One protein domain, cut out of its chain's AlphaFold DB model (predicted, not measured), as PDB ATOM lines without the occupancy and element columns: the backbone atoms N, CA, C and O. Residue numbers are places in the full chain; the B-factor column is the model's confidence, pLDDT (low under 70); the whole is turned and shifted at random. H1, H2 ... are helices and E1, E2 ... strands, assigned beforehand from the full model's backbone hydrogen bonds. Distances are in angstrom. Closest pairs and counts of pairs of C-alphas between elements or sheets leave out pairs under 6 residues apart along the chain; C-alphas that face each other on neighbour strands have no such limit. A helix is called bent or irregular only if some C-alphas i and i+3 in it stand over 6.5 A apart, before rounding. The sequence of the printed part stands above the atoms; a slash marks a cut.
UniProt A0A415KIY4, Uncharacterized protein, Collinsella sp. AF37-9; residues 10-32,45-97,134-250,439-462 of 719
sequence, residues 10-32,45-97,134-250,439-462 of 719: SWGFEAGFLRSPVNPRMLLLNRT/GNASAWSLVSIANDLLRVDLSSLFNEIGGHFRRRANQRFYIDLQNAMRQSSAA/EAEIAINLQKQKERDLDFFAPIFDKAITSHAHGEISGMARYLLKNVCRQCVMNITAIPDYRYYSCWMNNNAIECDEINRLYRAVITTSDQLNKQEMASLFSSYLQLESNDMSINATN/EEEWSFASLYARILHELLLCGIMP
ATOM      1  N   SER A  10     -17.740  13.555  -1.101       59.38
ATOM      2  CA  SER A  10     -18.605  14.693  -0.763       59.38
ATOM      3  C   SER A  10     -20.065  14.298  -0.951       59.38
ATOM      4  O   SER A  10     -20.410  13.613  -1.915       59.38
ATOM      5  N   TRP A  11     -20.949  14.723  -0.049       65.06
ATOM      6  CA  TRP A  11     -22.366  14.323  -0.087       65.06
ATOM      7  C   TRP A  11     -23.245  15.369  -0.754       65.06
ATOM      8  O   TRP A  11     -24.471  15.328  -0.649       65.06
ATOM      9  N   GLY A  12     -22.610  16.297  -1.467       62.78
ATOM     10  CA  GLY A  12     -23.284  17.230  -2.352       62.78
ATOM     11  C   GLY A  12     -23.962  18.400  -1.648       62.78
ATOM     12  O   GLY A  12     -24.589  19.194  -2.336       62.78
ATOM     13  N   PHE A  13     -23.824  18.568  -0.328       69.12
ATOM     14  CA  PHE A  13     -24.378  19.722   0.385       69.12
ATOM     15  C   PHE A  13     -23.331  20.485   1.188       69.12
ATOM     16  O   PHE A  13     -22.337  19.944   1.657       69.12
ATOM     17  N   GLU A  14     -23.586  21.774   1.332       75.00
ATOM     18  CA  GLU A  14     -22.972  22.670   2.299       75.00
ATOM     19  C   GLU A  14     -24.094  23.143   3.230       75.00
ATOM     20  O   GLU A  14     -25.185  23.486   2.764       75.00
ATOM     21  N   ALA A  15     -23.859  23.113   4.540       78.75
ATOM     22  CA  ALA A  15     -24.830  23.568   5.523       78.75
ATOM     23  C   ALA A  15     -24.342  24.879   6.145       78.75
ATOM     24  O   ALA A  15     -23.261  24.955   6.728       78.75
ATOM     25  N   GLY A  16     -25.154  25.920   5.997       80.69
ATOM     26  CA  GLY A  16     -25.056  27.139   6.780       80.69
ATOM     27  C   GLY A  16     -25.976  27.065   7.988       80.69
ATOM     28  O   GLY A  16     -27.081  26.539   7.891       80.69
ATOM     29  N   PHE A  17     -25.584  27.631   9.116       84.38
ATOM     30  CA  PHE A  17     -26.425  27.688  10.306       84.38
ATOM     31  C   PHE A  17     -26.571  29.131  10.742       84.38
ATOM     32  O   PHE A  17     -25.586  29.812  11.004       84.38
ATOM     33  N   LEU A  18     -27.815  29.589  10.818       86.69
ATOM     34  CA  LEU A  18     -28.177  30.897  11.329       86.69
ATOM     35  C   LEU A  18     -28.663  30.744  12.771       86.69
ATOM     36  O   LEU A  18     -29.756  30.226  13.033       86.69
ATOM     37  N   ARG A  19     -27.838  31.209  13.703       85.38
ATOM     38  CA  ARG A  19     -28.101  31.233  15.134       85.38
ATOM     39  C   ARG A  19     -29.153  32.292  15.445       85.38
ATOM     40  O   ARG A  19     -29.036  33.467  15.107       85.38
ATOM     41  N   SER A  20     -30.201  31.862  16.129       82.69
ATOM     42  CA  SER A  20     -31.213  32.739  16.705       82.69
ATOM     43  C   SER A  20     -31.740  32.068  17.968       82.69
ATOM     44  O   SER A  20     -32.075  30.884  17.917       82.69
ATOM     45  N   PRO A  21     -31.859  32.792  19.092       76.50
ATOM     46  CA  PRO A  21     -32.391  32.216  20.325       76.50
ATOM     47  C   PRO A  21     -33.878  31.854  20.214       76.50
ATOM     48  O   PRO A  21     -34.399  31.124  21.055       76.50
ATOM     49  N   VAL A  22     -34.574  32.369  19.192       80.81
ATOM     50  CA  VAL A  22     -36.020  32.191  19.029       80.81
ATOM     51  C   VAL A  22     -36.364  31.280  17.853       80.81
ATOM     52  O   VAL A  22     -37.255  30.441  17.977       80.81
ATOM     53  N   ASN A  23     -35.686  31.429  16.711       84.06
ATOM     54  CA  ASN A  23     -35.985  30.644  15.513       84.06
ATOM     55  C   ASN A  23     -34.714  30.343  14.697       84.06
ATOM     56  O   ASN A  23     -34.507  30.944  13.639       84.06
ATOM     57  N   PRO A  24     -33.838  29.449  15.189       89.44
ATOM     58  CA  PRO A  24     -32.608  29.105  14.493       89.44
ATOM     59  C   PRO A  24     -32.898  28.339  13.202       89.44
ATOM     60  O   PRO A  24     -33.812  27.500  13.137       89.44
ATOM     61  N   ARG A  25     -32.102  28.615  12.168       90.19
ATOM     62  CA  ARG A  25     -32.271  28.046  10.827       90.19
ATOM     63  C   ARG A  25     -31.022  27.311  10.368       90.19
ATOM     64  O   ARG A  25     -29.911  27.754  10.618       90.19
ATOM     65  N   MET A  26     -31.226  26.225   9.635       88.19
ATOM     66  CA  MET A  26     -30.202  25.615   8.794       88.19
ATOM     67  C   MET A  26     -30.475  26.019   7.345       88.19
ATOM     68  O   MET A  26     -31.582  25.825   6.852       88.19
ATOM     69  N   LEU A  27     -29.492  26.599   6.671       84.44
ATOM     70  CA  LEU A  27     -29.521  26.918   5.251       84.44
ATOM     71  C   LEU A  27     -28.798  25.786   4.521       84.44
ATOM     72  O   LEU A  27     -27.573  25.710   4.551       84.44
ATOM     73  N   LEU A  28     -29.550  24.874   3.908       77.44
ATOM     74  CA  LEU A  28     -28.971  23.783   3.135       77.44
ATOM     75  C   LEU A  28     -28.728  24.248   1.701       77.44
ATOM     76  O   LEU A  28     -29.652  24.704   1.022       77.44
ATOM     77  N   LEU A  29     -27.490  24.110   1.244       72.12
ATOM     78  CA  LEU A  29     -27.008  24.616  -0.032       72.12
ATOM     79  C   LEU A  29     -26.478  23.453  -0.871       72.12
ATOM     80  O   LEU A  29     -25.554  22.758  -0.452       72.12
ATOM     81  N   ASN A  30     -27.017  23.243  -2.070       65.06
ATOM     82  CA  ASN A  30     -26.531  22.180  -2.953       65.06
ATOM     83  C   ASN A  30     -25.162  22.580  -3.548       65.06
ATOM     84  O   ASN A  30     -24.989  23.701  -4.038       65.06
ATOM     85  N   ARG A  31     -24.158  21.700  -3.458       60.59
ATOM     86  CA  ARG A  31     -22.820  21.894  -4.047       60.59
ATOM     87  C   ARG A  31     -22.784  21.517  -5.523       60.59
ATOM     88  O   ARG A  31     -22.006  22.097  -6.271       60.59
ATOM     89  N   THR A  32     -23.627  20.579  -5.942       53.84
ATOM     90  CA  THR A  32     -23.626  19.995  -7.287       53.84
ATOM     91  C   THR A  32     -25.048  20.010  -7.865       53.84
ATOM     92  O   THR A  32     -25.739  18.991  -7.868       53.84
ATOM     93  N   GLY A  45     -34.719  23.843  -6.511       47.47
ATOM     94  CA  GLY A  45     -33.738  22.979  -5.814       47.47
ATOM     95  C   GLY A  45     -32.261  23.399  -5.611       47.47
ATOM     96  O   GLY A  45     -31.412  22.512  -5.560       47.47
ATOM     97  N   ASN A  46     -31.898  24.680  -5.438       54.09
ATOM     98  CA  ASN A  46     -30.479  25.051  -5.210       54.09
ATOM     99  C   ASN A  46     -30.125  25.419  -3.756       54.09
ATOM    100  O   ASN A  46     -28.981  25.219  -3.335       54.09
ATOM    101  N   ALA A  47     -31.076  25.941  -2.978       60.88
ATOM    102  CA  ALA A  47     -30.836  26.397  -1.610       60.88
ATOM    103  C   ALA A  47     -32.153  26.473  -0.818       60.88
ATOM    104  O   ALA A  47     -33.164  26.910  -1.357       60.88
ATOM    105  N   SER A  48     -32.166  26.063   0.454       73.69
ATOM    106  CA  SER A  48     -33.392  26.072   1.270       73.69
ATOM    107  C   SER A  48     -33.121  26.357   2.747       73.69
ATOM    108  O   SER A  48     -32.083  25.977   3.279       73.69
ATOM    109  N   ALA A  49     -34.049  27.056   3.407       82.88
ATOM    110  CA  ALA A  49     -33.963  27.395   4.826       82.88
ATOM    111  C   ALA A  49     -34.892  26.499   5.642       82.88
ATOM    112  O   ALA A  49     -36.107  26.504   5.449       82.88
ATOM    113  N   TRP A  50     -34.343  25.745   6.585       88.75
ATOM    114  CA  TRP A  50     -35.089  24.801   7.410       88.75
ATOM    115  C   TRP A  50     -35.045  25.221   8.873       88.75
ATOM    116  O   TRP A  50     -34.034  25.717   9.364       88.75
ATOM    117  N   SER A  51     -36.151  25.029   9.591       90.38
ATOM    118  CA  SER A  51     -36.165  25.210  11.046       90.38
ATOM    119  C   SER A  51     -35.276  24.158  11.702       90.38
ATOM    120  O   SER A  51     -35.528  22.959  11.554       90.38
ATOM    121  N   LEU A  52     -34.274  24.609  12.461       92.19
ATOM    122  CA  LEU A  52     -33.323  23.719  13.124       92.19
ATOM    123  C   LEU A  52     -34.018  22.844  14.184       92.19
ATOM    124  O   LEU A  52     -33.762  21.649  14.294       92.19
ATOM    125  N   VAL A  53     -34.984  23.424  14.902       93.25
ATOM    126  CA  VAL A  53     -35.823  22.711  15.880       93.25
ATOM    127  C   VAL A  53     -36.653  21.618  15.202       93.25
ATOM    128  O   VAL A  53     -36.748  20.501  15.712       93.25
ATOM    129  N   SER A  54     -37.254  21.924  14.047       92.12
ATOM    130  CA  SER A  54     -38.083  20.960  13.317       92.12
ATOM    131  C   SER A  54     -37.255  19.793  12.786       92.12
ATOM    132  O   SER A  54     -37.648  18.645  12.978       92.12
ATOM    133  N   ILE A  55     -36.114  20.067  12.141       93.69
ATOM    134  CA  ILE A  55     -35.262  19.008  11.583       93.69
ATOM    135  C   ILE A  55     -34.670  18.139  12.697       93.69
ATOM    136  O   ILE A  55     -34.694  16.917  12.584       93.69
ATOM    137  N   ALA A  56     -34.236  18.732  13.813       95.31
ATOM    138  CA  ALA A  56     -33.717  17.975  14.947       95.31
ATOM    139  C   ALA A  56     -34.788  17.067  15.567       95.31
ATOM    140  O   ALA A  56     -34.517  15.900  15.838       95.31
ATOM    141  N   ASN A  57     -36.021  17.558  15.734       94.88
ATOM    142  CA  ASN A  57     -37.139  16.737  16.206       94.88
ATOM    143  C   ASN A  57     -37.490  15.592  15.250       94.88
ATOM    144  O   ASN A  57     -37.903  14.528  15.704       94.88
ATOM    145  N   ASP A  58     -37.359  15.786  13.940       95.31
ATOM    146  CA  ASP A  58     -37.568  14.710  12.974       95.31
ATOM    147  C   ASP A  58     -36.467  13.656  13.068       95.31
ATOM    148  O   ASP A  58     -36.775  12.473  13.196       95.31
ATOM    149  N   LEU A  59     -35.199  14.077  13.070       95.88
ATOM    150  CA  LEU A  59     -34.048  13.174  13.152       95.88
ATOM    151  C   LEU A  59     -34.016  12.409  14.480       95.88
ATOM    152  O   LEU A  59     -33.827  11.198  14.475       95.88
ATOM    153  N   LEU A  60     -34.327  13.067  15.602       94.88
ATOM    154  CA  LEU A  60     -34.461  12.419  16.911       94.88
ATOM    155  C   LEU A  60     -35.594  11.391  16.963       94.88
ATOM    156  O   LEU A  60     -35.633  10.593  17.898       94.88
ATOM    157  N   ARG A  61     -36.554  11.401  16.030       93.75
ATOM    158  CA  ARG A  61     -37.624  10.389  15.942       93.75
ATOM    159  C   ARG A  61     -37.257   9.205  15.053       93.75
ATOM    160  O   ARG A  61     -37.994   8.221  15.067       93.75
ATOM    161  N   VAL A  62     -36.153   9.282  14.319       95.94
ATOM    162  CA  VAL A  62     -35.634   8.184  13.507       95.94
ATOM    163  C   VAL A  62     -34.604   7.410  14.321       95.94
ATOM    164  O   VAL A  62     -33.716   7.999  14.937       95.94
ATOM    165  N   ASP A  63     -34.698   6.083  14.316       95.12
ATOM    166  CA  ASP A  63     -33.592   5.237  14.758       95.12
ATOM    167  C   ASP A  63     -32.496   5.241  13.680       95.12
ATOM    168  O   ASP A  63     -32.457   4.391  12.787       95.12
ATOM    169  N   LEU A  64     -31.638   6.266  13.727       96.25
ATOM    170  CA  LEU A  64     -30.568   6.483  12.748       96.25
ATOM    171  C   LEU A  64     -29.576   5.312  12.710       96.25
ATOM    172  O   LEU A  64     -29.091   4.967  11.633       96.25
ATOM    173  N   SER A  65     -29.307   4.671  13.853       95.75
ATOM    174  CA  SER A  65     -28.385   3.534  13.912       95.75
ATOM    175  C   SER A  65     -28.959   2.326  13.177       95.75
ATOM    176  O   SER A  65     -28.322   1.780  12.271       95.75
ATOM    177  N   SER A  66     -30.200   1.944  13.492       96.62
ATOM    178  CA  SER A  66     -30.874   0.833  12.812       96.62
ATOM    179  C   SER A  66     -31.084   1.113  11.321       96.62
ATOM    180  O   SER A  66     -30.841   0.232  10.492       96.62
ATOM    181  N   LEU A  67     -31.445   2.351  10.967       97.19
ATOM    182  CA  LEU A  67     -31.592   2.796   9.582       97.19
ATOM    183  C   LEU A  67     -30.308   2.586   8.771       97.19
ATOM    184  O   LEU A  67     -30.332   1.927   7.727       97.19
ATOM    185  N   PHE A  68     -29.186   3.137   9.237       95.75
ATOM    186  CA  PHE A  68     -27.931   3.052   8.496       95.75
ATOM    187  C   PHE A  68     -27.362   1.631   8.474       95.75
ATOM    188  O   PHE A  68     -26.848   1.212   7.438       95.75
ATOM    189  N   ASN A  69     -27.530   0.844   9.541       96.75
ATOM    190  CA  ASN A  69     -27.153  -0.572   9.540       96.75
ATOM    191  C   ASN A  69     -27.957  -1.394   8.516       96.75
ATOM    192  O   ASN A  69     -27.385  -2.234   7.815       96.75
ATOM    193  N   GLU A  70     -29.268  -1.154   8.381       96.88
ATOM    194  CA  GLU A  70     -30.091  -1.822   7.363       96.88
ATOM    195  C   GLU A  70     -29.584  -1.496   5.952       96.88
ATOM    196  O   GLU A  70     -29.319  -2.402   5.153       96.88
ATOM    197  N   ILE A  71     -29.377  -0.209   5.660       94.62
ATOM    198  CA  ILE A  71     -28.888   0.251   4.355       94.62
ATOM    199  C   ILE A  71     -27.478  -0.288   4.071       94.62
ATOM    200  O   ILE A  71     -27.219  -0.814   2.982       94.62
ATOM    201  N   GLY A  72     -26.579  -0.241   5.057       92.44
ATOM    202  CA  GLY A  72     -25.246  -0.832   4.979       92.44
ATOM    203  C   GLY A  72     -25.301  -2.332   4.678       92.44
ATOM    204  O   GLY A  72     -24.537  -2.830   3.845       92.44
ATOM    205  N   GLY A  73     -26.258  -3.051   5.269       92.94
ATOM    206  CA  GLY A  73     -26.541  -4.454   4.970       92.94
ATOM    207  C   GLY A  73     -26.968  -4.691   3.518       92.94
ATOM    208  O   GLY A  73     -26.520  -5.660   2.896       92.94
ATOM    209  N   HIS A  74     -27.779  -3.802   2.942       93.25
ATOM    210  CA  HIS A  74     -28.157  -3.876   1.528       93.25
ATOM    211  C   HIS A  74     -26.961  -3.659   0.591       93.25
ATOM    212  O   HIS A  74     -26.784  -4.447  -0.343       93.25
ATOM    213  N   PHE A  75     -26.090  -2.683   0.870       90.00
ATOM    214  CA  PHE A  75     -24.846  -2.503   0.111       90.00
ATOM    215  C   PHE A  75     -23.918  -3.716   0.221       90.00
ATOM    216  O   PHE A  75     -23.402  -4.189  -0.791       90.00
ATOM    217  N   ARG A  76     -23.777  -4.309   1.413       88.31
ATOM    218  CA  ARG A  76     -22.990  -5.537   1.605       88.31
ATOM    219  C   ARG A  76     -23.540  -6.714   0.801       88.31
ATOM    220  O   ARG A  76     -22.772  -7.456   0.193       88.31
ATOM    221  N   ARG A  77     -24.866  -6.898   0.774       88.62
ATOM    222  CA  ARG A  77     -25.509  -7.937  -0.053       88.62
ATOM    223  C   ARG A  77     -25.259  -7.696  -1.538       88.62
ATOM    224  O   ARG A  77     -24.982  -8.655  -2.253       88.62
ATOM    225  N   ARG A  78     -25.314  -6.436  -1.986       84.69
ATOM    226  CA  ARG A  78     -24.994  -6.046  -3.366       84.69
ATOM    227  C   ARG A  78     -23.546  -6.397  -3.712       84.69
ATOM    228  O   ARG A  78     -23.323  -7.079  -4.704       84.69
ATOM    229  N   ALA A  79     -22.597  -6.068  -2.832       82.25
ATOM    230  CA  ALA A  79     -21.169  -6.369  -2.989       82.25
ATOM    231  C   ALA A  79     -20.848  -7.865  -3.175       82.25
ATOM    232  O   ALA A  79     -19.819  -8.210  -3.748       82.25
ATOM    233  N   ASN A  80     -21.709  -8.750  -2.667       80.69
ATOM    234  CA  ASN A  80     -21.514 -10.198  -2.724       80.69
ATOM    235  C   ASN A  80     -22.108 -10.847  -3.985       80.69
ATOM    236  O   ASN A  80     -21.962 -12.056  -4.164       80.69
ATOM    237  N   GLN A  81     -22.797 -10.098  -4.855       80.75
ATOM    238  CA  GLN A  81     -23.316 -10.670  -6.099       80.75
ATOM    239  C   GLN A  81     -22.171 -10.868  -7.099       80.75
ATOM    240  O   GLN A  81     -21.314  -9.998  -7.261       80.75
ATOM    241  N   ARG A  82     -22.185 -12.013  -7.792       63.38
ATOM    242  CA  ARG A  82     -21.087 -12.469  -8.657       63.38
ATOM    243  C   ARG A  82     -20.657 -11.424  -9.691       63.38
ATOM    244  O   ARG A  82     -19.471 -11.152  -9.808       63.38
ATOM    245  N   PHE A  83     -21.628 -10.770 -10.327       70.81
ATOM    246  CA  PHE A  83     -21.396  -9.684 -11.281       70.81
ATOM    247  C   PHE A  83     -20.487  -8.568 -10.731       70.81
ATOM    248  O   PHE A  83     -19.589  -8.113 -11.432       70.81
ATOM    249  N   TYR A  84     -20.673  -8.143  -9.476       69.44
ATOM    250  CA  TYR A  84     -19.858  -7.071  -8.889       69.44
ATOM    251  C   TYR A  84     -18.481  -7.537  -8.454       69.44
ATOM    252  O   TYR A  84     -17.538  -6.757  -8.511       69.44
ATOM    253  N   ILE A  85     -18.357  -8.799  -8.040       66.44
ATOM    254  CA  ILE A  85     -17.055  -9.407  -7.764       66.44
ATOM    255  C   ILE A  85     -16.233  -9.432  -9.056       66.44
ATOM    256  O   ILE A  85     -15.081  -9.010  -9.053       66.44
ATOM    257  N   ASP A  86     -16.844  -9.853 -10.163       67.12
ATOM    258  CA  ASP A  86     -16.186  -9.901 -11.468       67.12
ATOM    259  C   ASP A  86     -15.845  -8.487 -11.985       67.12
ATOM    260  O   ASP A  86     -14.719  -8.261 -12.425       67.12
ATOM    261  N   LEU A  87     -16.748  -7.505 -11.831       69.44
ATOM    262  CA  LEU A  87     -16.483  -6.095 -12.160       69.44
ATOM    263  C   LEU A  87     -15.320  -5.514 -11.334       69.44
ATOM    264  O   LEU A  87     -14.425  -4.884 -11.890       69.44
ATOM    265  N   GLN A  88     -15.293  -5.748 -10.018       68.62
ATOM    266  CA  GLN A  88     -14.198  -5.292  -9.155       68.62
ATOM    267  C   GLN A  88     -12.865  -5.961  -9.499       68.62
ATOM    268  O   GLN A  88     -11.822  -5.307  -9.457       68.62
ATOM    269  N   ASN A  89     -12.883  -7.250  -9.841       68.81
ATOM    270  CA  ASN A  89     -11.684  -7.980 -10.239       68.81
ATOM    271  C   ASN A  89     -11.124  -7.454 -11.569       68.81
ATOM    272  O   ASN A  89      -9.926  -7.186 -11.639       68.81
ATOM    273  N   ALA A  90     -11.982  -7.198 -12.564       66.62
ATOM    274  CA  ALA A  90     -11.584  -6.601 -13.842       66.62
ATOM    275  C   ALA A  90     -10.936  -5.213 -13.662       66.62
ATOM    276  O   ALA A  90      -9.898  -4.918 -14.253       66.62
ATOM    277  N   MET A  91     -11.483  -4.375 -12.775       66.62
ATOM    278  CA  MET A  91     -10.893  -3.067 -12.463       66.62
ATOM    279  C   MET A  91      -9.517  -3.173 -11.791       66.62
ATOM    280  O   MET A  91      -8.608  -2.397 -12.095       66.62
ATOM    281  N   ARG A  92      -9.334  -4.140 -10.880       65.69
ATOM    282  CA  ARG A  92      -8.037  -4.386 -10.226       65.69
ATOM    283  C   ARG A  92      -6.986  -4.890 -11.211       65.69
ATOM    284  O   ARG A  92      -5.842  -4.453 -11.125       65.69
ATOM    285  N   GLN A  93      -7.367  -5.761 -12.142       63.00
ATOM    286  CA  GLN A  93      -6.480  -6.278 -13.190       63.00
ATOM    287  C   GLN A  93      -6.023  -5.166 -14.149       63.00
ATOM    288  O   GLN A  93      -4.826  -5.035 -14.384       63.00
ATOM    289  N   SER A  94      -6.934  -4.288 -14.593       58.12
ATOM    290  CA  SER A  94      -6.596  -3.098 -15.401       58.12
ATOM    291  C   SER A  94      -5.606  -2.163 -14.681       58.12
ATOM    292  O   SER A  94      -4.620  -1.717 -15.267       58.12
ATOM    293  N   SER A  95      -5.800  -1.951 -13.375       53.88
ATOM    294  CA  SER A  95      -4.891  -1.148 -12.541       53.88
ATOM    295  C   SER A  95      -3.500  -1.790 -12.394       53.88
ATOM    296  O   SER A  95      -2.482  -1.099 -12.369       53.88
ATOM    297  N   ALA A  96      -3.444  -3.122 -12.281       49.47
ATOM    298  CA  ALA A  96      -2.207  -3.884 -12.114       49.47
ATOM    299  C   ALA A  96      -1.398  -3.997 -13.418       49.47
ATOM    300  O   ALA A  96      -0.168  -3.936 -13.375       49.47
ATOM    301  N   ALA A  97      -2.067  -4.083 -14.573       46.56
ATOM    302  CA  ALA A  97      -1.422  -4.066 -15.887       46.56
ATOM    303  C   ALA A  97      -0.603  -2.777 -16.107       46.56
ATOM    304  O   ALA A  97       0.503  -2.825 -16.651       46.56
ATOM    305  N   GLU A 134     -10.602   0.675 -20.487       69.00
ATOM    306  CA  GLU A 134     -11.065   1.695 -19.530       69.00
ATOM    307  C   GLU A 134     -12.376   2.385 -19.954       69.00
ATOM    308  O   GLU A 134     -13.216   2.704 -19.110       69.00
ATOM    309  N   ALA A 135     -12.594   2.571 -21.261       75.12
ATOM    310  CA  ALA A 135     -13.808   3.192 -21.790       75.12
ATOM    311  C   ALA A 135     -15.047   2.296 -21.597       75.12
ATOM    312  O   ALA A 135     -16.123   2.780 -21.240       75.12
ATOM    313  N   GLU A 136     -14.900   0.984 -21.776       74.31
ATOM    314  CA  GLU A 136     -15.945  -0.006 -21.514       74.31
ATOM    315  C   GLU A 136     -16.249  -0.124 -20.019       74.31
ATOM    316  O   GLU A 136     -17.420  -0.208 -19.642       74.31
ATOM    317  N   ILE A 137     -15.227  -0.053 -19.158       72.56
ATOM    318  CA  ILE A 137     -15.402   0.002 -17.699       72.56
ATOM    319  C   ILE A 137     -16.215   1.244 -17.312       72.56
ATOM    320  O   ILE A 137     -17.198   1.122 -16.578       72.56
ATOM    321  N   ALA A 138     -15.878   2.420 -17.848       76.94
ATOM    322  CA  ALA A 138     -16.597   3.662 -17.566       76.94
ATOM    323  C   ALA A 138     -18.073   3.608 -18.016       76.94
ATOM    324  O   ALA A 138     -18.971   3.962 -17.247       76.94
ATOM    325  N   ILE A 139     -18.350   3.100 -19.224       81.44
ATOM    326  CA  ILE A 139     -19.723   2.924 -19.734       81.44
ATOM    327  C   ILE A 139     -20.511   1.942 -18.859       81.44
ATOM    328  O   ILE A 139     -21.684   2.179 -18.553       81.44
ATOM    329  N   ASN A 140     -19.886   0.838 -18.449       78.94
ATOM    330  CA  ASN A 140     -20.525  -0.158 -17.595       78.94
ATOM    331  C   ASN A 140     -20.818   0.399 -16.198       78.94
ATOM    332  O   ASN A 140     -21.921   0.187 -15.697       78.94
ATOM    333  N   LEU A 141     -19.899   1.166 -15.602       80.56
ATOM    334  CA  LEU A 141     -20.113   1.841 -14.317       80.56
ATOM    335  C   LEU A 141     -21.250   2.865 -14.383       80.56
ATOM    336  O   LEU A 141     -22.062   2.932 -13.461       80.56
ATOM    337  N   GLN A 142     -21.361   3.615 -15.481       82.44
ATOM    338  CA  GLN A 142     -22.441   4.584 -15.662       82.44
ATOM    339  C   GLN A 142     -23.815   3.903 -15.799       82.44
ATOM    340  O   GLN A 142     -24.753   4.261 -15.087       82.44
ATOM    341  N   LYS A 143     -23.928   2.857 -16.629       83.50
ATOM    342  CA  LYS A 143     -25.159   2.041 -16.717       83.50
ATOM    343  C   LYS A 143     -25.511   1.392 -15.381       83.50
ATOM    344  O   LYS A 143     -26.682   1.184 -15.066       83.50
ATOM    345  N   GLN A 144     -24.491   1.021 -14.614       81.56
ATOM    346  CA  GLN A 144     -24.669   0.387 -13.323       81.56
ATOM    347  C   GLN A 144     -25.212   1.373 -12.288       81.56
ATOM    348  O   GLN A 144     -26.219   1.072 -11.657       81.56
ATOM    349  N   LYS A 145     -24.635   2.579 -12.211       85.06
ATOM    350  CA  LYS A 145     -25.145   3.693 -11.403       85.06
ATOM    351  C   LYS A 145     -26.639   3.928 -11.631       85.06
ATOM    352  O   LYS A 145     -27.387   3.989 -10.664       85.06
ATOM    353  N   GLU A 146     -27.082   4.008 -12.885       86.12
ATOM    354  CA  GLU A 146     -28.502   4.197 -13.232       86.12
ATOM    355  C   GLU A 146     -29.383   3.059 -12.695       86.12
ATOM    356  O   GLU A 146     -30.368   3.306 -12.003       86.12
ATOM    357  N   ARG A 147     -28.981   1.800 -12.912       85.12
ATOM    358  CA  ARG A 147     -29.709   0.628 -12.393       85.12
ATOM    359  C   ARG A 147     -29.757   0.575 -10.869       85.12
ATOM    360  O   ARG A 147     -30.742   0.109 -10.302       85.12
ATOM    361  N   ASP A 148     -28.679   0.974 -10.202       86.44
ATOM    362  CA  ASP A 148     -28.620   0.970  -8.744       86.44
ATOM    363  C   ASP A 148     -29.461   2.085  -8.137       86.44
ATOM    364  O   ASP A 148     -30.057   1.867  -7.085       86.44
ATOM    365  N   LEU A 149     -29.570   3.242  -8.793       86.31
ATOM    366  CA  LEU A 149     -30.477   4.299  -8.347       86.31
ATOM    367  C   LEU A 149     -31.921   3.790  -8.307       86.31
ATOM    368  O   LEU A 149     -32.573   3.917  -7.268       86.31
ATOM    369  N   ASP A 150     -32.374   3.125  -9.371       87.50
ATOM    370  CA  ASP A 150     -33.715   2.530  -9.431       87.50
ATOM    371  C   ASP A 150     -33.900   1.400  -8.408       87.50
ATOM    372  O   ASP A 150     -34.949   1.282  -7.772       87.50
ATOM    373  N   PHE A 151     -32.874   0.565  -8.214       89.62
ATOM    374  CA  PHE A 151     -32.917  -0.550  -7.266       89.62
ATOM    375  C   PHE A 151     -32.980  -0.083  -5.804       89.62
ATOM    376  O   PHE A 151     -33.752  -0.628  -5.010       89.62
ATOM    377  N   PHE A 152     -32.163   0.904  -5.431       91.06
ATOM    378  CA  PHE A 152     -32.040   1.356  -4.048       91.06
ATOM    379  C   PHE A 152     -33.097   2.388  -3.642       91.06
ATOM    380  O   PHE A 152     -33.430   2.447  -2.459       91.06
ATOM    381  N   ALA A 153     -33.673   3.155  -4.574       89.94
ATOM    382  CA  ALA A 153     -34.713   4.143  -4.267       89.94
ATOM    383  C   ALA A 153     -35.866   3.598  -3.387       89.94
ATOM    384  O   ALA A 153     -36.110   4.165  -2.316       89.94
ATOM    385  N   PRO A 154     -36.542   2.480  -3.732       93.31
ATOM    386  CA  PRO A 154     -37.601   1.929  -2.883       93.31
ATOM    387  C   PRO A 154     -37.074   1.339  -1.564       93.31
ATOM    388  O   PRO A 154     -37.807   1.302  -0.575       93.31
ATOM    389  N   ILE A 155     -35.813   0.890  -1.524       94.50
ATOM    390  CA  ILE A 155     -35.173   0.366  -0.306       94.50
ATOM    391  C   ILE A 155     -34.966   1.501   0.697       94.50
ATOM    392  O   ILE A 155     -35.363   1.364   1.852       94.50
ATOM    393  N   PHE A 156     -34.409   2.632   0.256       94.00
ATOM    394  CA  PHE A 156     -34.205   3.804   1.106       94.00
ATOM    395  C   PHE A 156     -35.531   4.318   1.670       94.00
ATOM    396  O   PHE A 156     -35.649   4.539   2.874       94.00
ATOM    397  N   ASP A 157     -36.562   4.425   0.832       92.38
ATOM    398  CA  ASP A 157     -37.882   4.902   1.254       92.38
ATOM    399  C   ASP A 157     -38.529   4.001   2.300       92.38
ATOM    400  O   ASP A 157     -39.098   4.486   3.289       92.38
ATOM    401  N   LYS A 158     -38.424   2.686   2.098       94.88
ATOM    402  CA  LYS A 158     -38.939   1.691   3.031       94.88
ATOM    403  C   LYS A 158     -38.162   1.696   4.345       94.88
ATOM    404  O   LYS A 158     -38.799   1.673   5.398       94.88
ATOM    405  N   ALA A 159     -36.833   1.760   4.298       95.62
ATOM    406  CA  ALA A 159     -35.990   1.771   5.491       95.62
ATOM    407  C   ALA A 159     -36.250   3.031   6.333       95.62
ATOM    408  O   ALA A 159     -36.564   2.924   7.517       95.62
ATOM    409  N   ILE A 160     -36.255   4.219   5.712       95.00
ATOM    410  CA  ILE A 160     -36.553   5.489   6.400       95.00
ATOM    411  C   ILE A 160     -37.933   5.439   7.066       95.00
ATOM    412  O   ILE A 160     -38.099   5.914   8.184       95.00
ATOM    413  N   THR A 161     -38.931   4.858   6.398       93.00
ATOM    414  CA  THR A 161     -40.291   4.762   6.951       93.00
ATOM    415  C   THR A 161     -40.384   3.747   8.088       93.00
ATOM    416  O   THR A 161     -41.081   4.004   9.063       93.00
ATOM    417  N   SER A 162     -39.681   2.617   7.984       92.44
ATOM    418  CA  SER A 162     -39.694   1.557   9.004       92.44
ATOM    419  C   SER A 162     -39.012   1.988  10.303       92.44
ATOM    420  O   SER A 162     -39.482   1.632  11.379       92.44
ATOM    421  N   HIS A 163     -37.939   2.778  10.202       95.31
ATOM    422  CA  HIS A 163     -37.155   3.249  11.354       95.31
ATOM    423  C   HIS A 163     -37.593   4.618  11.889       95.31
ATOM    424  O   HIS A 163     -37.050   5.100  12.882       95.31
ATOM    425  N   ALA A 164     -38.577   5.262  11.260       94.56
ATOM    426  CA  ALA A 164     -39.182   6.483  11.773       94.56
ATOM    427  C   ALA A 164     -40.311   6.156  12.761       94.56
ATOM    428  O   ALA A 164     -41.317   5.540  12.409       94.56
ATOM    429  N   HIS A 165     -40.207   6.652  13.993       92.50
ATOM    430  CA  HIS A 165     -41.283   6.557  14.979       92.50
ATOM    431  C   HIS A 165     -42.356   7.625  14.726       92.50
ATOM    432  O   HIS A 165     -42.542   8.538  15.529       92.50
ATOM    433  N   GLY A 166     -43.079   7.517  13.612       88.56
ATOM    434  CA  GLY A 166     -44.141   8.442  13.206       88.56
ATOM    435  C   GLY A 166     -43.797   9.250  11.955       88.56
ATOM    436  O   GLY A 166     -42.842   8.964  11.238       88.56
ATOM    437  N   GLU A 167     -44.611  10.264  11.666       89.25
ATOM    438  CA  GLU A 167     -44.431  11.104  10.477       89.25
ATOM    439  C   GLU A 167     -43.274  12.090  10.652       89.25
ATOM    440  O   GLU A 167     -43.313  12.939  11.544       89.25
ATOM    441  N   ILE A 168     -42.284  12.007   9.761       92.25
ATOM    442  CA  ILE A 168     -41.204  12.990   9.596       92.25
ATOM    443  C   ILE A 168     -41.499  13.912   8.406       92.25
ATOM    444  O   ILE A 168     -42.185  13.508   7.462       92.25
ATOM    445  N   SER A 169     -40.983  15.142   8.434       89.06
ATOM    446  CA  SER A 169     -41.175  16.101   7.344       89.06
ATOM    447  C   SER A 169     -40.515  15.650   6.035       89.06
ATOM    448  O   SER A 169     -39.586  14.835   6.011       89.06
ATOM    449  N   GLY A 170     -40.968  16.240   4.924       86.38
ATOM    450  CA  GLY A 170     -40.323  16.068   3.619       86.38
ATOM    451  C   GLY A 170     -38.851  16.496   3.624       86.38
ATOM    452  O   GLY A 170     -38.045  15.853   2.961       86.38
ATOM    453  N   MET A 171     -38.486  17.500   4.432       85.50
ATOM    454  CA  MET A 171     -37.107  17.987   4.585       85.50
ATOM    455  C   MET A 171     -36.195  16.924   5.209       85.50
ATOM    456  O   MET A 171     -35.160  16.582   4.641       85.50
ATOM    457  N   ALA A 172     -36.611  16.331   6.334       90.31
ATOM    458  CA  ALA A 172     -35.861  15.254   6.981       90.31
ATOM    459  C   ALA A 172     -35.708  14.036   6.067       90.31
ATOM    460  O   ALA A 172     -34.626  13.464   5.940       90.31
ATOM    461  N   ARG A 173     -36.793  13.671   5.376       91.19
ATOM    462  CA  ARG A 173     -36.775  12.569   4.417       91.19
ATOM    463  C   ARG A 173     -35.838  12.860   3.243       91.19
ATOM    464  O   ARG A 173     -35.098  11.967   2.851       91.19
ATOM    465  N   TYR A 174     -35.845  14.079   2.705       87.12
ATOM    466  CA  TYR A 174     -34.937  14.501   1.636       87.12
ATOM    467  C   TYR A 174     -33.472  14.389   2.072       87.12
ATOM    468  O   TYR A 174     -32.677  13.782   1.359       87.12
ATOM    469  N   LEU A 175     -33.126  14.882   3.266       86.75
ATOM    470  CA  LEU A 175     -31.766  14.787   3.804       86.75
ATOM    471  C   LEU A 175     -31.295  13.325   3.907       86.75
ATOM    472  O   LEU A 175     -30.252  12.972   3.359       86.75
ATOM    473  N   LEU A 176     -32.102  12.461   4.532       90.88
ATOM    474  CA  LEU A 176     -31.780  11.039   4.697       90.88
ATOM    475  C   LEU A 176     -31.677  10.309   3.350       90.88
ATOM    476  O   LEU A 176     -30.713   9.579   3.119       90.88
ATOM    477  N   LYS A 177     -32.627  10.532   2.429       88.69
ATOM    478  CA  LYS A 177     -32.586   9.937   1.083       88.69
ATOM    479  C   LYS A 177     -31.326  10.347   0.329       88.69
ATOM    480  O   LYS A 177     -30.715   9.500  -0.317       88.69
ATOM    481  N   ASN A 178     -30.934  11.618   0.402       85.00
ATOM    482  CA  ASN A 178     -29.762  12.093  -0.317       85.00
ATOM    483  C   ASN A 178     -28.472  11.463   0.190       85.00
ATOM    484  O   ASN A 178     -27.697  10.978  -0.626       85.00
ATOM    485  N   VAL A 179     -28.274  11.388   1.506       85.31
ATOM    486  CA  VAL A 179     -27.114  10.705   2.108       85.31
ATOM    487  C   VAL A 179     -26.998   9.271   1.584       85.31
ATOM    488  O   VAL A 179     -25.925   8.838   1.172       85.31
ATOM    489  N   CYS A 180     -28.125   8.560   1.500       86.75
ATOM    490  CA  CYS A 180     -28.169   7.200   0.964       86.75
ATOM    491  C   CYS A 180     -27.878   7.142  -0.542       86.75
ATOM    492  O   CYS A 180     -27.119   6.292  -1.013       86.75
ATOM    493  N   ARG A 181     -28.463   8.070  -1.304       85.62
ATOM    494  CA  ARG A 181     -28.317   8.175  -2.759       85.62
ATOM    495  C   ARG A 181     -26.887   8.519  -3.172       85.62
ATOM    496  O   ARG A 181     -26.426   7.991  -4.181       85.62
ATOM    497  N   GLN A 182     -26.166   9.340  -2.409       80.69
ATOM    498  CA  GLN A 182     -24.797   9.749  -2.751       80.69
ATOM    499  C   GLN A 182     -23.814   8.574  -2.790       80.69
ATOM    500  O   GLN A 182     -22.917   8.557  -3.631       80.69
ATOM    501  N   CYS A 183     -24.022   7.537  -1.976       81.19
ATOM    502  CA  CYS A 183     -23.248   6.298  -2.088       81.19
ATOM    503  C   CYS A 183     -23.412   5.627  -3.456       81.19
ATOM    504  O   CYS A 183     -22.448   5.123  -4.021       81.19
ATOM    505  N   VAL A 184     -24.620   5.655  -4.022       83.31
ATOM    506  CA  VAL A 184     -24.877   5.115  -5.363       83.31
ATOM    507  C   VAL A 184     -24.302   6.036  -6.438       83.31
ATOM    508  O   VAL A 184     -23.685   5.570  -7.391       83.31
ATOM    509  N   MET A 185     -24.454   7.353  -6.279       81.12
ATOM    510  CA  MET A 185     -23.964   8.337  -7.253       81.12
ATOM    511  C   MET A 185     -22.447   8.278  -7.436       81.12
ATOM    512  O   MET A 185     -21.961   8.371  -8.569       81.12
ATOM    513  N   ASN A 186     -21.722   8.070  -6.337       79.25
ATOM    514  CA  ASN A 186     -20.266   8.020  -6.311       79.25
ATOM    515  C   ASN A 186     -19.690   6.674  -6.761       79.25
ATOM    516  O   ASN A 186     -18.472   6.541  -6.830       79.25
ATOM    517  N   ILE A 187     -20.507   5.685  -7.142       76.25
ATOM    518  CA  ILE A 187     -20.001   4.380  -7.599       76.25
ATOM    519  C   ILE A 187     -19.077   4.481  -8.820       76.25
ATOM    520  O   ILE A 187     -18.185   3.662  -9.000       76.25
ATOM    521  N   THR A 188     -19.271   5.508  -9.646       76.38
ATOM    522  CA  THR A 188     -18.413   5.794 -10.805       76.38
ATOM    523  C   THR A 188     -17.013   6.261 -10.399       76.38
ATOM    524  O   THR A 188     -16.056   5.974 -11.111       76.38
ATOM    525  N   ALA A 189     -16.879   6.919  -9.243       73.81
ATOM    526  CA  ALA A 189     -15.607   7.379  -8.687       73.81
ATOM    527  C   ALA A 189     -14.976   6.347  -7.732       73.81
ATOM    528  O   ALA A 189     -13.773   6.096  -7.776       73.81
ATOM    529  N   ILE A 190     -15.794   5.720  -6.878       74.94
ATOM    530  CA  ILE A 190     -15.399   4.673  -5.930       74.94
ATOM    531  C   ILE A 190     -16.318   3.456  -6.148       74.94
ATOM    532  O   ILE A 190     -17.372   3.350  -5.513       74.94
ATOM    533  N   PRO A 191     -15.948   2.515  -7.032       74.88
ATOM    534  CA  PRO A 191     -16.751   1.335  -7.365       74.88
ATOM    535  C   PRO A 191     -16.599   0.210  -6.331       74.88
ATOM    536  O   PRO A 191     -16.352  -0.956  -6.656       74.88
ATOM    537  N   ASP A 192     -16.748   0.551  -5.049       79.06
ATOM    538  CA  ASP A 192     -16.696  -0.411  -3.953       79.06
ATOM    539  C   ASP A 192     -17.901  -0.332  -3.016       79.06
ATOM    540  O   ASP A 192     -17.997   0.488  -2.109       79.06
ATOM    541  N   TYR A 193     -18.819  -1.279  -3.186       83.12
ATOM    542  CA  TYR A 193     -19.973  -1.440  -2.307       83.12
ATOM    543  C   TYR A 193     -19.619  -1.791  -0.865       83.12
ATOM    544  O   TYR A 193     -20.402  -1.505   0.041       83.12
ATOM    545  N   ARG A 194     -18.461  -2.418  -0.628       82.06
ATOM    546  CA  ARG A 194     -17.996  -2.707   0.733       82.06
ATOM    547  C   ARG A 194     -17.605  -1.415   1.433       82.06
ATOM    548  O   ARG A 194     -17.948  -1.252   2.597       82.06
ATOM    549  N   TYR A 195     -16.979  -0.488   0.708       84.31
ATOM    550  CA  TYR A 195     -16.693   0.854   1.209       84.31
ATOM    551  C   TYR A 195     -17.981   1.568   1.639       84.31
ATOM    552  O   TYR A 195     -18.064   2.012   2.780       84.31
ATOM    553  N   TYR A 196     -19.023   1.584   0.798       85.62
ATOM    554  CA  TYR A 196     -20.304   2.213   1.160       85.62
ATOM    555  C   TYR A 196     -21.044   1.500   2.293       85.62
ATOM    556  O   TYR A 196     -21.671   2.153   3.124       85.62
ATOM    557  N   SER A 197     -20.941   0.171   2.380       86.62
ATOM    558  CA  SER A 197     -21.449  -0.576   3.534       86.62
ATOM    559  C   SER A 197     -20.741  -0.166   4.828       86.62
ATOM    560  O   SER A 197     -21.415   0.133   5.810       86.62
ATOM    561  N   CYS A 198     -19.407  -0.102   4.825       84.19
ATOM    562  CA  CYS A 198     -18.633   0.359   5.977       84.19
ATOM    563  C   CYS A 198     -18.960   1.814   6.331       84.19
ATOM    564  O   CYS A 198     -19.135   2.125   7.502       84.19
ATOM    565  N   TRP A 199     -19.102   2.686   5.333       85.06
ATOM    566  CA  TRP A 199     -19.449   4.090   5.542       85.06
ATOM    567  C   TRP A 199     -20.818   4.259   6.216       85.06
ATOM    568  O   TRP A 199     -20.949   5.033   7.163       85.06
ATOM    569  N   MET A 200     -21.825   3.486   5.798       89.75
ATOM    570  CA  MET A 200     -23.131   3.468   6.466       89.75
ATOM    571  C   MET A 200     -23.034   2.943   7.898       89.75
ATOM    572  O   MET A 200     -23.567   3.561   8.814       89.75
ATOM    573  N   ASN A 201     -22.302   1.850   8.121       87.00
ATOM    574  CA  ASN A 201     -22.122   1.305   9.468       87.00
ATOM    575  C   ASN A 201     -21.391   2.293  10.398       87.00
ATOM    576  O   ASN A 201     -21.737   2.389  11.571       87.00
ATOM    577  N   ASN A 202     -20.428   3.064   9.885       86.94
ATOM    578  CA  ASN A 202     -19.767   4.116  10.660       86.94
ATOM    579  C   ASN A 202     -20.759   5.216  11.054       86.94
ATOM    580  O   ASN A 202     -20.851   5.541  12.233       86.94
ATOM    581  N   ASN A 203     -21.584   5.703  10.116       88.88
ATOM    582  CA  ASN A 203     -22.653   6.656  10.443       88.88
ATOM    583  C   ASN A 203     -23.633   6.083  11.483       88.88
ATOM    584  O   ASN A 203     -24.100   6.820  12.347       88.88
ATOM    585  N   ALA A 204     -23.928   4.778  11.432       91.81
ATOM    586  CA  ALA A 204     -24.794   4.117  12.405       91.81
ATOM    587  C   ALA A 204     -24.218   4.152  13.831       91.81
ATOM    588  O   ALA A 204     -24.950   4.426  14.783       91.81
ATOM    589  N   ILE A 205     -22.918   3.868  13.967       88.44
ATOM    590  CA  ILE A 205     -22.194   3.885  15.246       88.44
ATOM    591  C   ILE A 205     -22.084   5.317  15.768       88.44
ATOM    592  O   ILE A 205     -22.422   5.585  16.919       88.44
ATOM    593  N   GLU A 206     -21.656   6.247  14.917       90.19
ATOM    594  CA  GLU A 206     -21.457   7.645  15.299       90.19
ATOM    595  C   GLU A 206     -22.778   8.313  15.698       90.19
ATOM    596  O   GLU A 206     -22.831   8.987  16.723       90.19
ATOM    597  N   CYS A 207     -23.879   8.083  14.970       93.06
ATOM    598  CA  CYS A 207     -25.190   8.631  15.341       93.06
ATOM    599  C   CYS A 207     -25.716   8.076  16.676       93.06
ATOM    600  O   CYS A 207     -26.378   8.808  17.419       93.06
ATOM    601  N   ASP A 208     -25.456   6.801  16.984       92.94
ATOM    602  CA  ASP A 208     -25.833   6.210  18.275       92.94
ATOM    603  C   ASP A 208     -25.029   6.834  19.422       92.94
ATOM    604  O   ASP A 208     -25.602   7.276  20.423       92.94
ATOM    605  N   GLU A 209     -23.717   6.982  19.233       91.44
ATOM    606  CA  GLU A 209     -22.847   7.610  20.225       91.44
ATOM    607  C   GLU A 209     -23.190   9.093  20.422       91.44
ATOM    608  O   GLU A 209     -23.288   9.553  21.559       91.44
ATOM    609  N   ILE A 210     -23.502   9.831  19.352       92.44
ATOM    610  CA  ILE A 210     -24.006  11.211  19.434       92.44
ATOM    611  C   ILE A 210     -25.280  11.268  20.281       92.44
ATOM    612  O   ILE A 210     -25.379  12.098  21.181       92.44
ATOM    613  N   ASN A 211     -26.250  10.376  20.049       92.38
ATOM    614  CA  ASN A 211     -27.481  10.331  20.844       92.38
ATOM    615  C   ASN A 211     -27.209  10.027  22.322       92.38
ATOM    616  O   ASN A 211     -27.856  10.605  23.205       92.38
ATOM    617  N   ARG A 212     -26.269   9.121  22.602       90.62
ATOM    618  CA  ARG A 212     -25.856   8.753  23.959       90.62
ATOM    619  C   ARG A 212     -25.181   9.922  24.676       90.62
ATOM    620  O   ARG A 212     -25.599  10.266  25.784       90.62
ATOM    621  N   LEU A 213     -24.188  10.540  24.043       89.44
ATOM    622  CA  LEU A 213     -23.461  11.696  24.568       89.44
ATOM    623  C   LEU A 213     -24.396  12.882  24.772       89.44
ATOM    624  O   LEU A 213     -24.390  13.495  25.835       89.44
ATOM    625  N   TYR A 214     -25.262  13.156  23.797       90.31
ATOM    626  CA  TYR A 214     -26.232  14.237  23.892       90.31
ATOM    627  C   TYR A 214     -27.162  14.042  25.091       90.31
ATOM    628  O   TYR A 214     -27.328  14.951  25.900       90.31
ATOM    629  N   ARG A 215     -27.703  12.830  25.287       89.06
ATOM    630  CA  ARG A 215     -28.494  12.512  26.487       89.06
ATOM    631  C   ARG A 215     -27.703  12.732  27.772       89.06
ATOM    632  O   ARG A 215     -28.247  13.350  28.680       89.06
ATOM    633  N   ALA A 216     -26.453  12.276  27.838       87.31
ATOM    634  CA  ALA A 216     -25.606  12.436  29.019       87.31
ATOM    635  C   ALA A 216     -25.359  13.917  29.368       87.31
ATOM    636  O   ALA A 216     -25.497  14.314  30.530       87.31
ATOM    637  N   VAL A 217     -25.066  14.751  28.363       85.88
ATOM    638  CA  VAL A 217     -24.901  16.205  28.531       85.88
ATOM    639  C   VAL A 217     -26.191  16.831  29.063       85.88
ATOM    640  O   VAL A 217     -26.158  17.532  30.071       85.88
ATOM    641  N   ILE A 218     -27.342  16.513  28.459       85.88
ATOM    642  CA  ILE A 218     -28.644  17.046  28.888       85.88
ATOM    643  C   ILE A 218     -29.015  16.601  30.308       85.88
ATOM    644  O   ILE A 218     -29.542  17.400  31.080       85.88
ATOM    645  N   THR A 219     -28.718  15.362  30.706       82.12
ATOM    646  CA  THR A 219     -28.989  14.892  32.078       82.12
ATOM    647  C   THR A 219     -28.099  15.544  33.138       82.12
ATOM    648  O   THR A 219     -28.444  15.513  34.313       82.12
ATOM    649  N   THR A 220     -26.985  16.162  32.737       75.81
ATOM    650  CA  THR A 220     -26.067  16.888  33.637       75.81
ATOM    651  C   THR A 220     -26.408  18.390  33.711       75.81
ATOM    652  O   THR A 220     -25.718  19.162  34.376       75.81
ATOM    653  N   SER A 221     -27.488  18.822  33.043       66.62
ATOM    654  CA  SER A 221     -27.857  20.237  32.860       66.62
ATOM    655  C   SER A 221     -28.125  21.021  34.148       66.62
ATOM    656  O   SER A 221     -27.939  22.233  34.153       66.62
ATOM    657  N   ASP A 222     -28.471  20.364  35.258       65.88
ATOM    658  CA  ASP A 222     -28.669  21.038  36.553       65.88
ATOM    659  C   ASP A 222     -27.368  21.641  37.128       65.88
ATOM    660  O   ASP A 222     -27.413  22.441  38.063       65.88
ATOM    661  N   GLN A 223     -26.204  21.261  36.584       69.19
ATOM    662  CA  GLN A 223     -24.879  21.673  37.063       69.19
ATOM    663  C   GLN A 223     -24.137  22.610  36.104       69.19
ATOM    664  O   GLN A 223     -23.118  23.177  36.494       69.19
ATOM    665  N   LEU A 224     -24.619  22.761  34.868       73.44
ATOM    666  CA  LEU A 224     -23.915  23.458  33.794       73.44
ATOM    667  C   LEU A 224     -24.824  24.489  33.129       73.44
ATOM    668  O   LEU A 224     -25.996  24.236  32.846       73.44
ATOM    669  N   ASN A 225     -24.274  25.655  32.817       78.69
ATOM    670  CA  ASN A 225     -24.965  26.631  31.991       78.69
ATOM    671  C   ASN A 225     -24.998  26.186  30.512       78.69
ATOM    672  O   ASN A 225     -24.344  25.236  30.083       78.69
ATOM    673  N   LYS A 226     -25.792  26.886  29.698       73.69
ATOM    674  CA  LYS A 226     -26.063  26.500  28.303       73.69
ATOM    675  C   LYS A 226     -24.813  26.480  27.415       73.69
ATOM    676  O   LYS A 226     -24.689  25.599  26.569       73.69
ATOM    677  N   GLN A 227     -23.891  27.421  27.626       74.81
ATOM    678  CA  GLN A 227     -22.630  27.489  26.885       74.81
ATOM    679  C   GLN A 227     -21.671  26.380  27.325       74.81
ATOM    680  O   GLN A 227     -21.026  25.765  26.483       74.81
ATOM    681  N   GLU A 228     -21.638  26.062  28.620       80.00
ATOM    682  CA  GLU A 228     -20.856  24.941  29.155       80.00
ATOM    683  C   GLU A 228     -21.345  23.598  28.604       80.00
ATOM    684  O   GLU A 228     -20.529  22.763  28.224       80.00
ATOM    685  N   MET A 229     -22.663  23.401  28.477       80.06
ATOM    686  CA  MET A 229     -23.227  22.198  27.851       80.06
ATOM    687  C   MET A 229     -22.844  22.073  26.373       80.06
ATOM    688  O   MET A 229     -22.432  20.997  25.940       80.06
ATOM    689  N   ALA A 230     -22.958  23.158  25.601       79.81
ATOM    690  CA  ALA A 230     -22.552  23.164  24.198       79.81
ATOM    691  C   ALA A 230     -21.045  22.895  24.048       79.81
ATOM    692  O   ALA A 230     -20.648  22.055  23.242       79.81
ATOM    693  N   SER A 231     -20.216  23.532  24.881       80.12
ATOM    694  CA  SER A 231     -18.766  23.324  24.907       80.12
ATOM    695  C   SER A 231     -18.395  21.892  25.287       80.12
ATOM    696  O   SER A 231     -17.488  21.323  24.683       80.12
ATOM    697  N   LEU A 232     -19.080  21.299  26.267       81.62
ATOM    698  CA  LEU A 232     -18.854  19.917  26.680       81.62
ATOM    699  C   LEU A 232     -19.202  18.953  25.542       81.62
ATOM    700  O   LEU A 232     -18.400  18.088  25.200       81.62
ATOM    701  N   PHE A 233     -20.371  19.138  24.922       84.00
ATOM    702  CA  PHE A 233     -20.820  18.324  23.795       84.00
ATOM    703  C   PHE A 233     -19.857  18.410  22.601       84.00
ATOM    704  O   PHE A 233     -19.443  17.378  22.074       84.00
ATOM    705  N   SER A 234     -19.416  19.617  22.241       78.12
ATOM    706  CA  SER A 234     -18.429  19.830  21.175       78.12
ATOM    707  C   SER A 234     -17.061  19.254  21.495       78.12
ATOM    708  O   SER A 234     -16.443  18.645  20.626       78.12
ATOM    709  N   SER A 235     -16.600  19.373  22.743       78.62
ATOM    710  CA  SER A 235     -15.323  18.796  23.164       78.62
ATOM    711  C   SER A 235     -15.314  17.274  23.042       78.62
ATOM    712  O   SER A 235     -14.285  16.714  22.666       78.62
ATOM    713  N   TYR A 236     -16.425  16.599  23.353       74.62
ATOM    714  CA  TYR A 236     -16.525  15.144  23.198       74.62
ATOM    715  C   TYR A 236     -16.497  14.710  21.736       74.62
ATOM    716  O   TYR A 236     -15.896  13.688  21.410       74.62
ATOM    717  N   LEU A 237     -17.131  15.491  20.865       75.12
ATOM    718  CA  LEU A 237     -17.245  15.195  19.440       75.12
ATOM    719  C   LEU A 237     -16.095  15.771  18.602       75.12
ATOM    720  O   LEU A 237     -16.078  15.568  17.393       75.12
ATOM    721  N   GLN A 238     -15.144  16.469  19.235       71.69
ATOM    722  CA  GLN A 238     -14.061  17.201  18.567       71.69
ATOM    723  C   GLN A 238     -14.581  18.147  17.472       71.69
ATOM    724  O   GLN A 238     -13.927  18.353  16.454       71.69
ATOM    725  N   LEU A 239     -15.770  18.723  17.685       65.75
ATOM    726  CA  LEU A 239     -16.315  19.733  16.788       65.75
ATOM    727  C   LEU A 239     -15.434  20.980  16.895       65.75
ATOM    728  O   LEU A 239     -15.313  21.560  17.978       65.75
ATOM    729  N   GLU A 240     -14.819  21.397  15.789       57.88
ATOM    730  CA  GLU A 240     -14.077  22.658  15.753       57.88
ATOM    731  C   GLU A 240     -15.039  23.809  16.103       57.88
ATOM    732  O   GLU A 240     -16.168  23.887  15.591       57.88
ATOM    733  N   SER A 241     -14.627  24.673  17.041       47.34
ATOM    734  CA  SER A 241     -15.366  25.884  17.391       47.34
ATOM    735  C   SER A 241     -15.177  26.894  16.266       47.34
ATOM    736  O   SER A 241     -14.228  27.676  16.263       47.34
ATOM    737  N   ASN A 242     -16.058  26.840  15.278       49.12
ATOM    738  CA  ASN A 242     -15.968  27.715  14.125       49.12
ATOM    739  C   ASN A 242     -16.863  28.934  14.350       49.12
ATOM    740  O   ASN A 242     -18.047  28.940  14.009       49.12
ATOM    741  N   ASP A 243     -16.284  29.974  14.951       42.59
ATOM    742  CA  ASP A 243     -16.713  31.332  14.633       42.59
ATOM    743  C   ASP A 243     -16.427  31.551  13.149       42.59
ATOM    744  O   ASP A 243     -15.406  31.087  12.631       42.59
ATOM    745  N   MET A 244     -17.352  32.189  12.429       39.56
ATOM    746  CA  MET A 244     -17.141  32.448  11.013       39.56
ATOM    747  C   MET A 244     -15.787  33.139  10.852       39.56
ATOM    748  O   MET A 244     -15.576  34.225  11.389       39.56
ATOM    749  N   SER A 245     -14.900  32.566  10.040       40.75
ATOM    750  CA  SER A 245     -13.749  33.290   9.520       40.75
ATOM    751  C   SER A 245     -14.201  34.290   8.449       40.75
ATOM    752  O   SER A 245     -13.577  34.425   7.399       40.75
ATOM    753  N   ILE A 246     -15.203  35.132   8.755       44.88
ATOM    754  CA  ILE A 246     -15.050  36.531   8.360       44.88
ATOM    755  C   ILE A 246     -13.948  37.073   9.266       44.88
ATOM    756  O   ILE A 246     -14.177  37.848  10.190       44.88
ATOM    757  N   ASN A 247     -12.730  36.585   9.028       39.53
ATOM    758  CA  ASN A 247     -11.529  37.135   9.589       39.53
ATOM    759  C   ASN A 247     -11.470  38.534   8.984       39.53
ATOM    760  O   ASN A 247     -10.877  38.731   7.921       39.53
ATOM    761  N   ALA A 248     -12.062  39.518   9.672       37.78
ATOM    762  CA  ALA A 248     -11.427  40.819   9.751       37.78
ATOM    763  C   ALA A 248      -9.980  40.459  10.055       37.78
ATOM    764  O   ALA A 248      -9.700  39.846  11.083       37.78
ATOM    765  N   THR A 249      -9.104  40.609   9.067       38.88
ATOM    766  CA  THR A 249      -7.913  39.751   8.947       38.88
ATOM    767  C   THR A 249      -6.892  40.015  10.063       38.88
ATOM    768  O   THR A 249      -5.835  39.402  10.092       38.88
ATOM    769  N   ASN A 250      -7.253  40.880  11.019       38.78
ATOM    770  CA  ASN A 250      -6.572  41.208  12.252       38.78
ATOM    771  C   ASN A 250      -7.569  41.309  13.439       38.78
ATOM    772  O   ASN A 250      -8.148  42.367  13.667       38.78
ATOM    773  N   GLU A 439     -20.233  25.190   7.443       65.50
ATOM    774  CA  GLU A 439     -19.354  24.050   7.645       65.50
ATOM    775  C   GLU A 439     -19.403  23.116   6.441       65.50
ATOM    776  O   GLU A 439     -20.457  22.828   5.859       65.50
ATOM    777  N   GLU A 440     -18.217  22.663   6.049       64.50
ATOM    778  CA  GLU A 440     -18.064  21.564   5.117       64.50
ATOM    779  C   GLU A 440     -18.120  20.253   5.904       64.50
ATOM    780  O   GLU A 440     -17.100  19.756   6.365       64.50
ATOM    781  N   GLU A 441     -19.321  19.718   6.108       62.94
ATOM    782  CA  GLU A 441     -19.494  18.493   6.892       62.94
ATOM    783  C   GLU A 441     -19.047  17.239   6.109       62.94
ATOM    784  O   GLU A 441     -19.395  17.077   4.935       62.94
ATOM    785  N   TRP A 442     -18.286  16.345   6.770       63.62
ATOM    786  CA  TRP A 442     -17.633  15.164   6.160       63.62
ATOM    787  C   TRP A 442     -18.198  13.781   6.568       63.62
ATOM    788  O   TRP A 442     -18.052  12.847   5.766       63.62
ATOM    789  N   SER A 443     -18.963  13.629   7.688       75.75
ATOM    790  CA  SER A 443     -19.952  12.500   7.916       75.75
ATOM    791  C   SER A 443     -21.425  12.964   8.205       75.75
ATOM    792  O   SER A 443     -21.605  13.996   8.848       75.75
ATOM    793  N   PHE A 444     -22.504  12.262   7.783       85.62
ATOM    794  CA  PHE A 444     -23.889  12.689   8.143       85.62
ATOM    795  C   PHE A 444     -24.048  12.807   9.660       85.62
ATOM    796  O   PHE A 444     -24.748  13.696  10.145       85.62
ATOM    797  N   ALA A 445     -23.358  11.940  10.399       85.81
ATOM    798  CA  ALA A 445     -23.234  12.038  11.839       85.81
ATOM    799  C   ALA A 445     -22.650  13.390  12.294       85.81
ATOM    800  O   ALA A 445     -23.196  13.983  13.219       85.81
ATOM    801  N   SER A 446     -21.634  13.935  11.619       82.12
ATOM    802  CA  SER A 446     -21.089  15.278  11.875       82.12
ATOM    803  C   SER A 446     -22.146  16.372  11.672       82.12
ATOM    804  O   SER A 446     -22.389  17.155  12.589       82.12
ATOM    805  N   LEU A 447     -22.902  16.342  10.564       85.38
ATOM    806  CA  LEU A 447     -24.022  17.275  10.351       85.38
ATOM    807  C   LEU A 447     -25.093  17.142  11.447       85.38
ATOM    808  O   LEU A 447     -25.618  18.138  11.944       85.38
ATOM    809  N   TYR A 448     -25.435  15.910  11.828       91.06
ATOM    810  CA  TYR A 448     -26.413  15.638  12.879       91.06
ATOM    811  C   TYR A 448     -25.949  16.161  14.245       91.06
ATOM    812  O   TYR A 448     -26.709  16.841  14.940       91.06
ATOM    813  N   ALA A 449     -24.691  15.908  14.604       88.31
ATOM    814  CA  ALA A 449     -24.050  16.467  15.784       88.31
ATOM    815  C   ALA A 449     -24.092  17.995  15.768       88.31
ATOM    816  O   ALA A 449     -24.483  18.606  16.764       88.31
ATOM    817  N   ARG A 450     -23.766  18.614  14.627       86.44
ATOM    818  CA  ARG A 450     -23.776  20.067  14.488       86.44
ATOM    819  C   ARG A 450     -25.173  20.652  14.661       86.44
ATOM    820  O   ARG A 450     -25.334  21.613  15.405       86.44
ATOM    821  N   ILE A 451     -26.202  20.030  14.081       90.88
ATOM    822  CA  ILE A 451     -27.604  20.433  14.283       90.88
ATOM    823  C   ILE A 451     -27.956  20.480  15.779       90.88
ATOM    824  O   ILE A 451     -28.551  21.454  16.245       90.88
ATOM    825  N   LEU A 452     -27.586  19.444  16.537       92.00
ATOM    826  CA  LEU A 452     -27.845  19.382  17.978       92.00
ATOM    827  C   LEU A 452     -27.018  20.412  18.759       92.00
ATOM    828  O   LEU A 452     -27.548  21.059  19.664       92.00
ATOM    829  N   HIS A 453     -25.748  20.585  18.397       87.50
ATOM    830  CA  HIS A 453     -24.847  21.562  19.001       87.50
ATOM    831  C   HIS A 453     -25.358  22.997  18.839       87.50
ATOM    832  O   HIS A 453     -25.431  23.743  19.815       87.50
ATOM    833  N   GLU A 454     -25.776  23.380  17.633       86.75
ATOM    834  CA  GLU A 454     -26.241  24.740  17.361       86.75
ATOM    835  C   GLU A 454     -27.536  25.082  18.100       86.75
ATOM    836  O   GLU A 454     -27.731  26.226  18.519       86.75
ATOM    837  N   LEU A 455     -28.400  24.093  18.354       89.81
ATOM    838  CA  LEU A 455     -29.557  24.283  19.231       89.81
ATOM    839  C   LEU A 455     -29.134  24.583  20.674       89.81
ATOM    840  O   LEU A 455     -29.708  25.484  21.291       89.81
ATOM    841  N   LEU A 456     -28.104  23.896  21.190       86.81
ATOM    842  CA  LEU A 456     -27.555  24.181  22.519       86.81
ATOM    843  C   LEU A 456     -26.952  25.588  22.593       86.81
ATOM    844  O   LEU A 456     -27.239  26.309  23.553       86.81
ATOM    845  N   LEU A 457     -26.190  26.009  21.575       83.25
ATOM    846  CA  LEU A 457     -25.627  27.363  21.493       83.25
ATOM    847  C   LEU A 457     -26.704  28.448  21.420       83.25
ATOM    848  O   LEU A 457     -26.581  29.484  22.072       83.25
ATOM    849  N   CYS A 458     -27.802  28.194  20.703       84.12
ATOM    850  CA  CYS A 458     -28.971  29.081  20.692       84.12
ATOM    851  C   CYS A 458     -29.745  29.063  22.025       84.12
ATOM    852  O   CYS A 458     -30.717  29.795  22.204       84.12
ATOM    853  N   GLY A 459     -29.336  28.219  22.972       84.69
ATOM    854  CA  GLY A 459     -29.943  28.087  24.282       84.69
ATOM    855  C   GLY A 459     -31.296  27.381  24.281       84.69
ATOM    856  O   GLY A 459     -32.051  27.531  25.253       84.69
ATOM    857  N   ILE A 460     -31.586  26.625  23.220       87.94
ATOM    858  CA  ILE A 460     -32.791  25.818  23.050       87.94
ATOM    859  C   ILE A 460     -32.496  24.414  23.566       87.94
ATOM    860  O   ILE A 460     -31.723  23.664  22.973       87.94
ATOM    861  N   MET A 461     -33.123  24.059  24.684       86.88
ATOM    862  CA  MET A 461     -32.898  22.775  25.341       86.88
ATOM    863  C   MET A 461     -33.997  21.774  24.983       86.88
ATOM    864  O   MET A 461     -35.177  22.143  24.945       86.88
ATOM    865  N   PRO A 462     -33.641  20.505  24.746       90.56
ATOM    866  CA  PRO A 462     -34.619  19.441  24.678       90.56
ATOM    867  C   PRO A 462     -35.165  19.137  26.079       90.56
ATOM    868  O   PRO A 462     -34.544  19.434  27.098       90.56
TER     869      PRO A 462
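This is residues 10 to 32, 45 to 97, 134 to 250 and 439 to 462 of the 719 residues of an uncharacterized protein of Collinsella sp. AF37-9 (UniProt A0A415KIY4). H2, H4b, H5, H6, H7 and H8 make a long up-and-down bundle, each helix running against the one before it, with a small sheet packed on one side through H1 and H8. H3 and H4a reach out at one end of the longest axis, and residues 245 to 250 stick out as a tail. The printed part has 217 residues, with three named strands, then eight named helices; the sheet, in the order E1, E2, E3, is antiparallel. The class is mostly helix, and the whole is compact, with a radius of gyration of the C-alphas of 19.5 A and spans of 60 by 46 by 31 A.

E1, residues 13 to 18, and E2, residues 25 to 30, form an antiparallel hairpin, with N 16 and O 27 within hydrogen-bond range at 2.8 A. E3, residues 47 to 51, is antiparallel to E2, with N 28 and O 48 at 2.8 A. H1, residues 52 to 59, stands up from the sheet at 48 degrees. H8, residues 444 to 457, is on the same face and touches H1, the C-alphas of Ala 56 and Ile 451 coming closest at 6.6 A. H2, residues 64 to 79, touches H6, residues 193 to 219, opposite ways at a shallow tilt of 9 degrees; Ser 65 and Ala 204 have the closest C-alphas, 3.9 A. H3, residues 82 to 97, is close to but not clearly touching the next arm, H4a: the closest C-alphas, of Met 91 and Ile 137, are 7.6 A apart. By its hydrogen bonds H4, residues 134 to 163, was assigned as one helix, but it is bent, C-alphas 151 and 154 being 6.9 A apart; its arms H4a, residues 134 to 151, and H4b, residues 154 to 163, stand at 47 degrees. H5, residues 170 to 188, is irregular, with C-alphas 185 and 188 7.1 A apart; it touches H4b with residues 173 to 180 alone, closest at the C-alphas of Phe 156 and Lys 177, 6.3 A. H7, residues 226 to 237, forms a helical hairpin with H6 and touches H8, closest at the C-alphas of Ala 230 and Leu 456, 5.4 A. Every O i to N i+4 pair is within hydrogen-bond range in H1, H2, H3, H4a, H4b, H6, H7 and H8; in H5, 11 of 15 are.

E1 begins at C-alpha 13 (-24.378, 19.722, 0.385). H6 is 39.1 A long, H5 28.2 A and H4a 25.2 A. H8 ends at C-alpha 457 (-25.627, 27.363, 21.493).

The farthest C-alphas, of Ala 97 and Asp 222, are 64.2 A apart. Residues 33 to 44, 98 to 133 and 251 to 438 are cut out, with C-alpha gaps of 10.6, 11.8 and 21.9 A. Of the links that are printed whole, no link is long. Mean pLDDT of the printed part is 80.3; 45 residues are under 70, among them 84 to 97 and 239 to 250.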